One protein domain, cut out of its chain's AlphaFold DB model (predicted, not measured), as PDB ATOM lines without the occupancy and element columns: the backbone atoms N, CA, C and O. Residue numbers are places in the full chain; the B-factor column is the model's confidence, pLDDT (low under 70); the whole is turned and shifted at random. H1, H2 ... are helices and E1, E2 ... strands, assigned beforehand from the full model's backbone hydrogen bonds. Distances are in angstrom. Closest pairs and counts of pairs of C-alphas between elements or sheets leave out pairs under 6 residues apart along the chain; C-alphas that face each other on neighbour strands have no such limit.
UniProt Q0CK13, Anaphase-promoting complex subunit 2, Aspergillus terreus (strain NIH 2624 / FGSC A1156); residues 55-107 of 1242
ATOM      1  N   CYS A  55       1.304  25.317   1.505       94.38
ATOM      2  CA  CYS A  55       0.069  26.077   1.597       94.38
ATOM      3  C   CYS A  55       0.014  26.872   2.904       94.38
ATOM      4  O   CYS A  55       0.818  26.651   3.812       94.38
ATOM      5  N   GLY A  56      -0.940  27.793   2.987       93.38
ATOM      6  CA  GLY A  56      -1.222  28.559   4.191       93.38
ATOM      7  C   GLY A  56      -2.544  29.311   4.068       93.38
ATOM      8  O   GLY A  56      -3.041  29.520   2.957       93.38
ATOM      9  N   PRO A  57      -3.162  29.717   5.187       94.38
ATOM     10  CA  PRO A  57      -4.287  30.633   5.131       94.38
ATOM     11  C   PRO A  57      -3.821  31.971   4.554       94.38
ATOM     12  O   PRO A  57      -2.662  32.371   4.690       94.38
ATOM     13  N   HIS A  58      -4.732  32.685   3.910       90.56
ATOM     14  CA  HIS A  58      -4.503  34.082   3.571       90.56
ATOM     15  C   HIS A  58      -4.039  34.887   4.806       90.56
ATOM     16  O   HIS A  58      -4.363  34.520   5.933       90.56
ATOM     17  N   GLU A  59      -3.238  35.938   4.586       84.81
ATOM     18  CA  GLU A  59      -2.464  36.692   5.606       84.81
ATOM     19  C   GLU A  59      -1.174  36.010   6.101       84.81
ATOM     20  O   GLU A  59      -0.371  36.643   6.784       84.81
ATOM     21  N   THR A  60      -0.909  34.762   5.708       88.12
ATOM     22  CA  THR A  60       0.438  34.169   5.834       88.12
ATOM     23  C   THR A  60       1.240  34.424   4.562       88.12
ATOM     24  O   THR A  60       0.678  34.375   3.470       88.12
ATOM     25  N   GLU A  61       2.528  34.747   4.676       82.31
ATOM     26  CA  GLU A  61       3.360  35.098   3.519       82.31
ATOM     27  C   GLU A  61       3.874  33.831   2.801       82.31
ATOM     28  O   GLU A  61       4.613  33.053   3.414       82.31
ATOM     29  N   PRO A  62       3.513  33.604   1.521       88.00
ATOM     30  CA  PRO A  62       4.093  32.538   0.708       88.00
ATOM     31  C   PRO A  62       5.557  32.843   0.381       88.00
ATOM     32  O   PRO A  62       5.916  33.997   0.137       88.00
ATOM     33  N   ASP A  63       6.395  31.806   0.305       87.69
ATOM     34  CA  ASP A  63       7.782  31.955  -0.144       87.69
ATOM     35  C   ASP A  63       7.819  32.557  -1.569       87.69
ATOM     36  O   ASP A  63       7.111  32.058  -2.451       87.69
ATOM     37  N   PRO A  64       8.632  33.600  -1.834       86.12
ATOM     38  CA  PRO A  64       8.735  34.223  -3.155       86.12
ATOM     39  C   PRO A  64       9.050  33.253  -4.306       86.12
ATOM     40  O   PRO A  64       8.684  33.523  -5.446       86.12
ATOM     41  N   SER A  65       9.700  32.118  -4.029       88.12
ATOM     42  CA  SER A  65      10.009  31.082  -5.026       88.12
ATOM     43  C   SER A  65       8.802  30.245  -5.469       88.12
ATOM     44  O   SER A  65       8.903  29.513  -6.452       88.12
ATOM     45  N   LEU A  66       7.667  30.338  -4.767       87.62
ATOM     46  CA  LEU A  66       6.460  29.557  -5.053       87.62
ATOM     47  C   LEU A  66       5.510  30.232  -6.044       87.62
ATOM     48  O   LEU A  66       4.552  29.594  -6.468       87.62
ATOM     49  N   TYR A  67       5.737  31.498  -6.400       88.12
ATOM     50  CA  TYR A  67       4.896  32.185  -7.375       88.12
ATOM     51  C   TYR A  67       5.143  31.639  -8.794       88.12
ATOM     52  O   TYR A  67       6.300  31.478  -9.190       88.12
ATOM     53  N   PRO A  68       4.088  31.375  -9.589       89.94
ATOM     54  CA  PRO A  68       2.672  31.629  -9.300       89.94
ATOM     55  C   PRO A  68       2.052  30.639  -8.293       89.94
ATOM     56  O   PRO A  68       2.282  29.435  -8.363       89.94
ATOM     57  N   ILE A  69       1.198  31.151  -7.404       90.88
ATOM     58  CA  ILE A  69       0.450  30.381  -6.392       90.88
ATOM     59  C   ILE A  69      -1.044  30.315  -6.737       90.88
ATOM     60  O   ILE A  69      -1.546  31.078  -7.563       90.88
ATOM     61  N   PHE A  70      -1.782  29.422  -6.081       89.94
ATOM     62  CA  PHE A  70      -3.222  29.256  -6.267       89.94
ATOM     63  C   PHE A  70      -3.997  29.634  -4.999       89.94
ATOM     64  O   PHE A  70      -3.695  29.127  -3.924       89.94
ATOM     65  N   SER A  71      -5.004  30.501  -5.118       91.00
ATOM     66  CA  SER A  71      -5.886  30.949  -4.027       91.00
ATOM     67  C   SER A  71      -7.266  30.306  -4.152       91.00
ATOM     68  O   SER A  71      -7.872  30.376  -5.223       91.00
ATOM     69  N   LYS A  72      -7.801  29.746  -3.058       89.69
ATOM     70  CA  LYS A  72      -9.148  29.141  -2.988       89.69
ATOM     71  C   LYS A  72      -9.752  29.206  -1.570       89.69
ATOM     72  O   LYS A  72      -8.989  29.260  -0.607       89.69
ATOM     73  N   PRO A  73     -11.088  29.149  -1.395       90.69
ATOM     74  CA  PRO A  73     -11.715  29.054  -0.071       90.69
ATOM     75  C   PRO A  73     -11.256  27.814   0.707       90.69
ATOM     76  O   PRO A  73     -11.139  26.735   0.124       90.69
ATOM     77  N   ILE A  74     -11.065  27.929   2.026       92.19
ATOM     78  CA  ILE A  74     -10.716  26.781   2.888       92.19
ATOM     79  C   ILE A  74     -11.878  25.775   2.954       92.19
ATOM     80  O   ILE A  74     -11.655  24.567   2.869       92.19
ATOM     81  N   TYR A  75     -13.116  26.273   3.052       89.44
ATOM     82  CA  TYR A  75     -14.352  25.487   3.007       89.44
ATOM     83  C   TYR A  75     -15.242  25.970   1.860       89.44
ATOM     84  O   TYR A  75     -15.498  27.163   1.727       89.44
ATOM     85  N   ASN A  76     -15.758  25.035   1.058       84.44
ATOM     86  CA  ASN A  76     -16.757  25.316   0.026       84.44
ATOM     87  C   ASN A  76     -17.637  24.077  -0.199       84.44
ATOM     88  O   ASN A  76     -17.294  23.220  -1.004       84.44
ATOM     89  N   LEU A  77     -18.769  23.988   0.503       83.44
ATOM     90  CA  LEU A  77     -19.734  22.889   0.327       83.44
ATOM     91  C   LEU A  77     -20.631  23.075  -0.915       83.44
ATOM     92  O   LEU A  77     -21.401  22.183  -1.256       83.44
ATOM     93  N   GLY A  78     -20.565  24.238  -1.577       70.00
ATOM     94  CA  GLY A  78     -21.333  24.544  -2.787       70.00
ATOM     95  C   GLY A  78     -20.632  24.152  -4.097       70.00
ATOM     96  O   GLY A  78     -21.282  24.124  -5.142       70.00
ATOM     97  N   GLY A  79     -19.329  23.843  -4.055       71.50
ATOM     98  CA  GLY A  79     -18.518  23.452  -5.216       71.50
ATOM     99  C   GLY A  79     -18.265  24.583  -6.231       71.50
ATOM    100  O   GLY A  79     -18.302  25.767  -5.884       71.50
ATOM    101  N   LEU A  80     -18.001  24.208  -7.493       68.50
ATOM    102  CA  LEU A  80     -17.836  25.098  -8.665       68.50
ATOM    103  C   LEU A  80     -16.654  26.085  -8.601       68.50
ATOM    104  O   LEU A  80     -16.738  27.170  -9.172       68.50
ATOM    105  N   SER A  81     -15.564  25.727  -7.916       64.56
ATOM    106  CA  SER A  81     -14.339  26.547  -7.858       64.56
ATOM    107  C   SER A  81     -14.585  28.012  -7.457       64.56
ATOM    108  O   SER A  81     -13.937  28.918  -7.977       64.56
ATOM    109  N   ALA A  82     -15.532  28.242  -6.535       66.62
ATOM    110  CA  ALA A  82     -15.930  29.568  -6.058       66.62
ATOM    111  C   ALA A  82     -14.722  30.460  -5.747       66.62
ATOM    112  O   ALA A  82     -13.929  30.122  -4.871       66.62
ATOM    113  N   GLU A  83     -14.600  31.586  -6.456       74.19
ATOM    114  CA  GLU A  83     -13.570  32.610  -6.216       74.19
ATOM    115  C   GLU A  83     -12.115  32.095  -6.272       74.19
ATOM    116  O   GLU A  83     -11.190  32.763  -5.793       74.19
ATOM    117  N   ALA A  84     -11.896  30.922  -6.877       80.56
ATOM    118  CA  ALA A  84     -10.573  30.347  -7.047       80.56
ATOM    119  C   ALA A  84      -9.797  31.103  -8.136       80.56
ATOM    120  O   ALA A  84     -10.345  31.453  -9.182       80.56
ATOM    121  N   ARG A  85      -8.513  31.380  -7.902       85.81
ATOM    122  CA  ARG A  85      -7.684  32.162  -8.833       85.81
ATOM    123  C   ARG A  85      -6.203  31.845  -8.704       85.81
ATOM    124  O   ARG A  85      -5.712  31.571  -7.613       85.81
ATOM    125  N   GLN A  86      -5.491  31.944  -9.820       87.75
ATOM    126  CA  GLN A  86      -4.032  31.958  -9.835       87.75
ATOM    127  C   GLN A  86      -3.537  33.376  -9.522       87.75
ATOM    128  O   GLN A  86      -4.079  34.349 -10.043       87.75
ATOM    129  N   ILE A  87      -2.520  33.482  -8.674       88.25
ATOM    130  CA  ILE A  87      -1.888  34.738  -8.267       88.25
ATOM    131  C   ILE A  87      -0.418  34.664  -8.677       88.25
ATOM    132  O   ILE A  87       0.307  33.758  -8.262       88.25
ATOM    133  N   ASN A  88       0.010  35.597  -9.527       88.38
ATOM    134  CA  ASN A  88       1.299  35.498 -10.213       88.38
ATOM    135  C   ASN A  88       2.445  36.171  -9.465       88.38
ATOM    136  O   ASN A  88       3.591  35.783  -9.662       88.38
ATOM    137  N   THR A  89       2.153  37.164  -8.628       89.56
ATOM    138  CA  THR A  89       3.170  37.961  -7.938       89.56
ATOM    139  C   THR A  89       2.827  38.153  -6.465       89.56
ATOM    140  O   THR A  89       1.683  37.968  -6.035       89.56
ATOM    141  N   ARG A  90       3.837  38.540  -5.682       88.75
ATOM    142  CA  ARG A  90       3.679  38.886  -4.267       88.75
ATOM    143  C   ARG A  90       2.748  40.083  -4.097       88.75
ATOM    144  O   ARG A  90       1.944  40.109  -3.171       88.75
ATOM    145  N   GLU A  91       2.853  41.064  -4.979       87.25
ATOM    146  CA  GLU A  91       2.030  42.268  -4.982       87.25
ATOM    147  C   GLU A  91       0.558  41.908  -5.230       87.25
ATOM    148  O   GLU A  91      -0.317  42.317  -4.463       87.25
ATOM    149  N   ASP A  92       0.291  41.052  -6.223       86.50
ATOM    150  CA  ASP A  92      -1.062  40.579  -6.534       86.50
ATOM    151  C   ASP A  92      -1.692  39.815  -5.361       86.50
ATOM    152  O   ASP A  92      -2.902  39.915  -5.146       86.50
ATOM    153  N   TYR A  93      -0.892  39.068  -4.590       88.38
ATOM    154  CA  TYR A  93      -1.357  38.346  -3.402       88.38
ATOM    155  C   TYR A  93      -1.914  39.293  -2.339       88.38
ATOM    156  O   TYR A  93      -3.037  39.097  -1.873       88.38
ATOM    157  N   TRP A  94      -1.167  40.345  -2.000       86.94
ATOM    158  CA  TRP A  94      -1.594  41.318  -0.993       86.94
ATOM    159  C   TRP A  94      -2.779  42.168  -1.466       86.94
ATOM    160  O   TRP A  94      -3.676  42.453  -0.673       86.94
ATOM    161  N   CYS A  95      -2.847  42.497  -2.760       85.25
ATOM    162  CA  CYS A  95      -4.003  43.176  -3.357       85.25
ATOM    163  C   CYS A  95      -5.257  42.288  -3.417       85.25
ATOM    164  O   CYS A  95      -6.380  42.788  -3.380       85.25
ATOM    165  N   SER A  96      -5.070  40.969  -3.492       78.25
ATOM    166  CA  SER A  96      -6.138  39.977  -3.630       78.25
ATOM    167  C   SER A  96      -6.405  39.217  -2.329       78.25
ATOM    168  O   SER A  96      -6.852  38.071  -2.365       78.25
ATOM    169  N   HIS A  97      -6.122  39.804  -1.171       81.88
ATOM    170  CA  HIS A  97      -6.400  39.169   0.111       81.88
ATOM    171  C   HIS A  97      -7.916  38.932   0.308       81.88
ATOM    172  O   HIS A  97      -8.755  39.765  -0.034       81.88
ATOM    173  N   THR A  98      -8.299  37.777   0.857       86.44
ATOM    174  CA  THR A  98      -9.708  37.412   1.102       86.44
ATOM    175  C   THR A  98      -9.798  36.540   2.357       86.44
ATOM    176  O   THR A  98      -9.220  35.452   2.359       86.44
ATOM    177  N   PRO A  99     -10.494  36.979   3.424       87.50
ATOM    178  CA  PRO A  99     -10.653  36.185   4.639       87.50
ATOM    179  C   PRO A  99     -11.315  34.827   4.374       87.50
ATOM    180  O   PRO A  99     -12.289  34.733   3.631       87.50
ATOM    181  N   GLY A 100     -10.806  33.768   5.009       88.44
ATOM    182  CA  GLY A 100     -11.326  32.403   4.845       88.44
ATOM    183  C   GLY A 100     -10.816  31.660   3.603       88.44
ATOM    184  O   GLY A 100     -11.196  30.507   3.388       88.44
ATOM    185  N   HIS A 101      -9.941  32.280   2.807       93.12
ATOM    186  CA  HIS A 101      -9.201  31.620   1.731       93.12
ATOM    187  C   HIS A 101      -7.843  31.088   2.206       93.12
ATOM    188  O   HIS A 101      -7.296  31.509   3.225       93.12
ATOM    189  N   MET A 102      -7.301  30.154   1.431       93.69
ATOM    190  CA  MET A 102      -5.941  29.642   1.524       93.69
ATOM    191  C   MET A 102      -5.207  29.853   0.203       93.69
ATOM    192  O   MET A 102      -5.810  29.777  -0.870       93.69
ATOM    193  N   TRP A 103      -3.894  30.033   0.297       93.88
ATOM    194  CA  TRP A 103      -2.983  29.872  -0.825       93.88
ATOM    195  C   TRP A 103      -2.357  28.471  -0.803       93.88
ATOM    196  O   TRP A 103      -2.156  27.877   0.257       93.88
ATOM    197  N   SER A 104      -2.028  27.934  -1.974       93.81
ATOM    198  CA  SER A 104      -1.231  26.718  -2.141       93.81
ATOM    199  C   SER A 104      -0.275  26.848  -3.323       93.81
ATOM    200  O   SER A 104      -0.500  27.658  -4.222       93.81
ATOM    201  N   ALA A 105       0.765  26.016  -3.353       91.50
ATOM    202  CA  ALA A 105       1.588  25.837  -4.543       91.50
ATOM    203  C   ALA A 105       0.708  25.486  -5.754       91.50
ATOM    204  O   ALA A 105      -0.277  24.747  -5.627       91.50
ATOM    205  N   LEU A 106       1.048  26.041  -6.917       89.00
ATOM    206  CA  LEU A 106       0.354  25.738  -8.161       89.00
ATOM    207  C   LEU A 106       0.754  24.340  -8.641       89.00
ATOM    208  O   LEU A 106       1.925  24.074  -8.906       89.00
ATOM    209  N   LEU A 107      -0.231  23.453  -8.746       87.50
ATOM    210  CA  LEU A 107      -0.046  22.094  -9.250       87.50
ATOM    211  C   LEU A 107      -0.305  22.059 -10.758       87.50
ATOM    212  O   LEU A 107      -1.239  22.698 -11.247       87.50
TER     213      LEU A 107
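AT A GLANCE: This is residues 55 to 107 of the 1242 residues of the protein "Anaphase-promoting complex subunit 2" of Aspergillus terreus (strain NIH 2624 / FGSC A1156) (UniProt Q0CK13). A small, twisted antiparallel sheet of four short strands forms the body, with one short helix, H1, over one face at its E2 and E3 side. Two long links extend from it at opposite ends of the longest axis, one reaching Ser 65 and the other Gly 78. The printed part has 53 residues with four named strands and one named helix, in the order E1 E2 E3 H1 E4; the sheet runs E1 E4 E2 E3. The class is mixed, helices and strands, with 22 residues in named elements, under half. The whole is compact, with a radius of gyration of the C-alphas of 10.4 A and spans of 32 by 21 by 16 A.

IN THESE COORDINATES: E1, residues 55 to 57, begins at C-alpha 55 (0.069, 26.077, 1.597) and is 7.2 A long. E2, residues 69 to 73, is 13.8 A long. E3, residues 85 to 87, is 6.4 A long. H1, residues 90 to 95, is 8.8 A long. E4, residues 101 to 105, is 13.8 A long and ends at C-alpha 105 (1.588, 25.837, -4.543).

HOW THE PARTS SIT: Edge strand E1 is antiparallel to E4 at 165 degrees, with N 103 and O 56 2.8 A apart. E4 is antiparallel to E2 at 150 degrees, with N 104 and O 70 2.8 A apart. E2 and edge strand E3 form a hairpin, antiparallel at 142 degrees, with N 71 and O 85 2.8 A apart. E1 and E3 are apart. H1 is on the sheet at a height over the sheet of 9.7 A, its local plane only just fitted, to 6 C-alphas. It is only just over E2 and E3, with 3 of its C-alphas falling on each, and runs along the strands, at 21 degrees to E2 on the local plane. The closest C-alphas of E3 and H1 are those of Ile 87 and Tyr 93, 6.1 A apart. E3, H1 and E4 make a split strand-helix-strand unit, two strands running the same way with E2 between them, and its crossover is right-handed. In H1 every O i to N i+4 pair is within hydrogen-bond range.

THE WHOLE: The two C-alphas farthest apart, those of Ser 65 and Gly 78, are 32.1 A apart. The printed part has no cut. The links E1 to E2 and E2 to E3 are long, with 11 residues each. Mean pLDDT of the printed part is 86.2, and residues 80 to 82 are under 70.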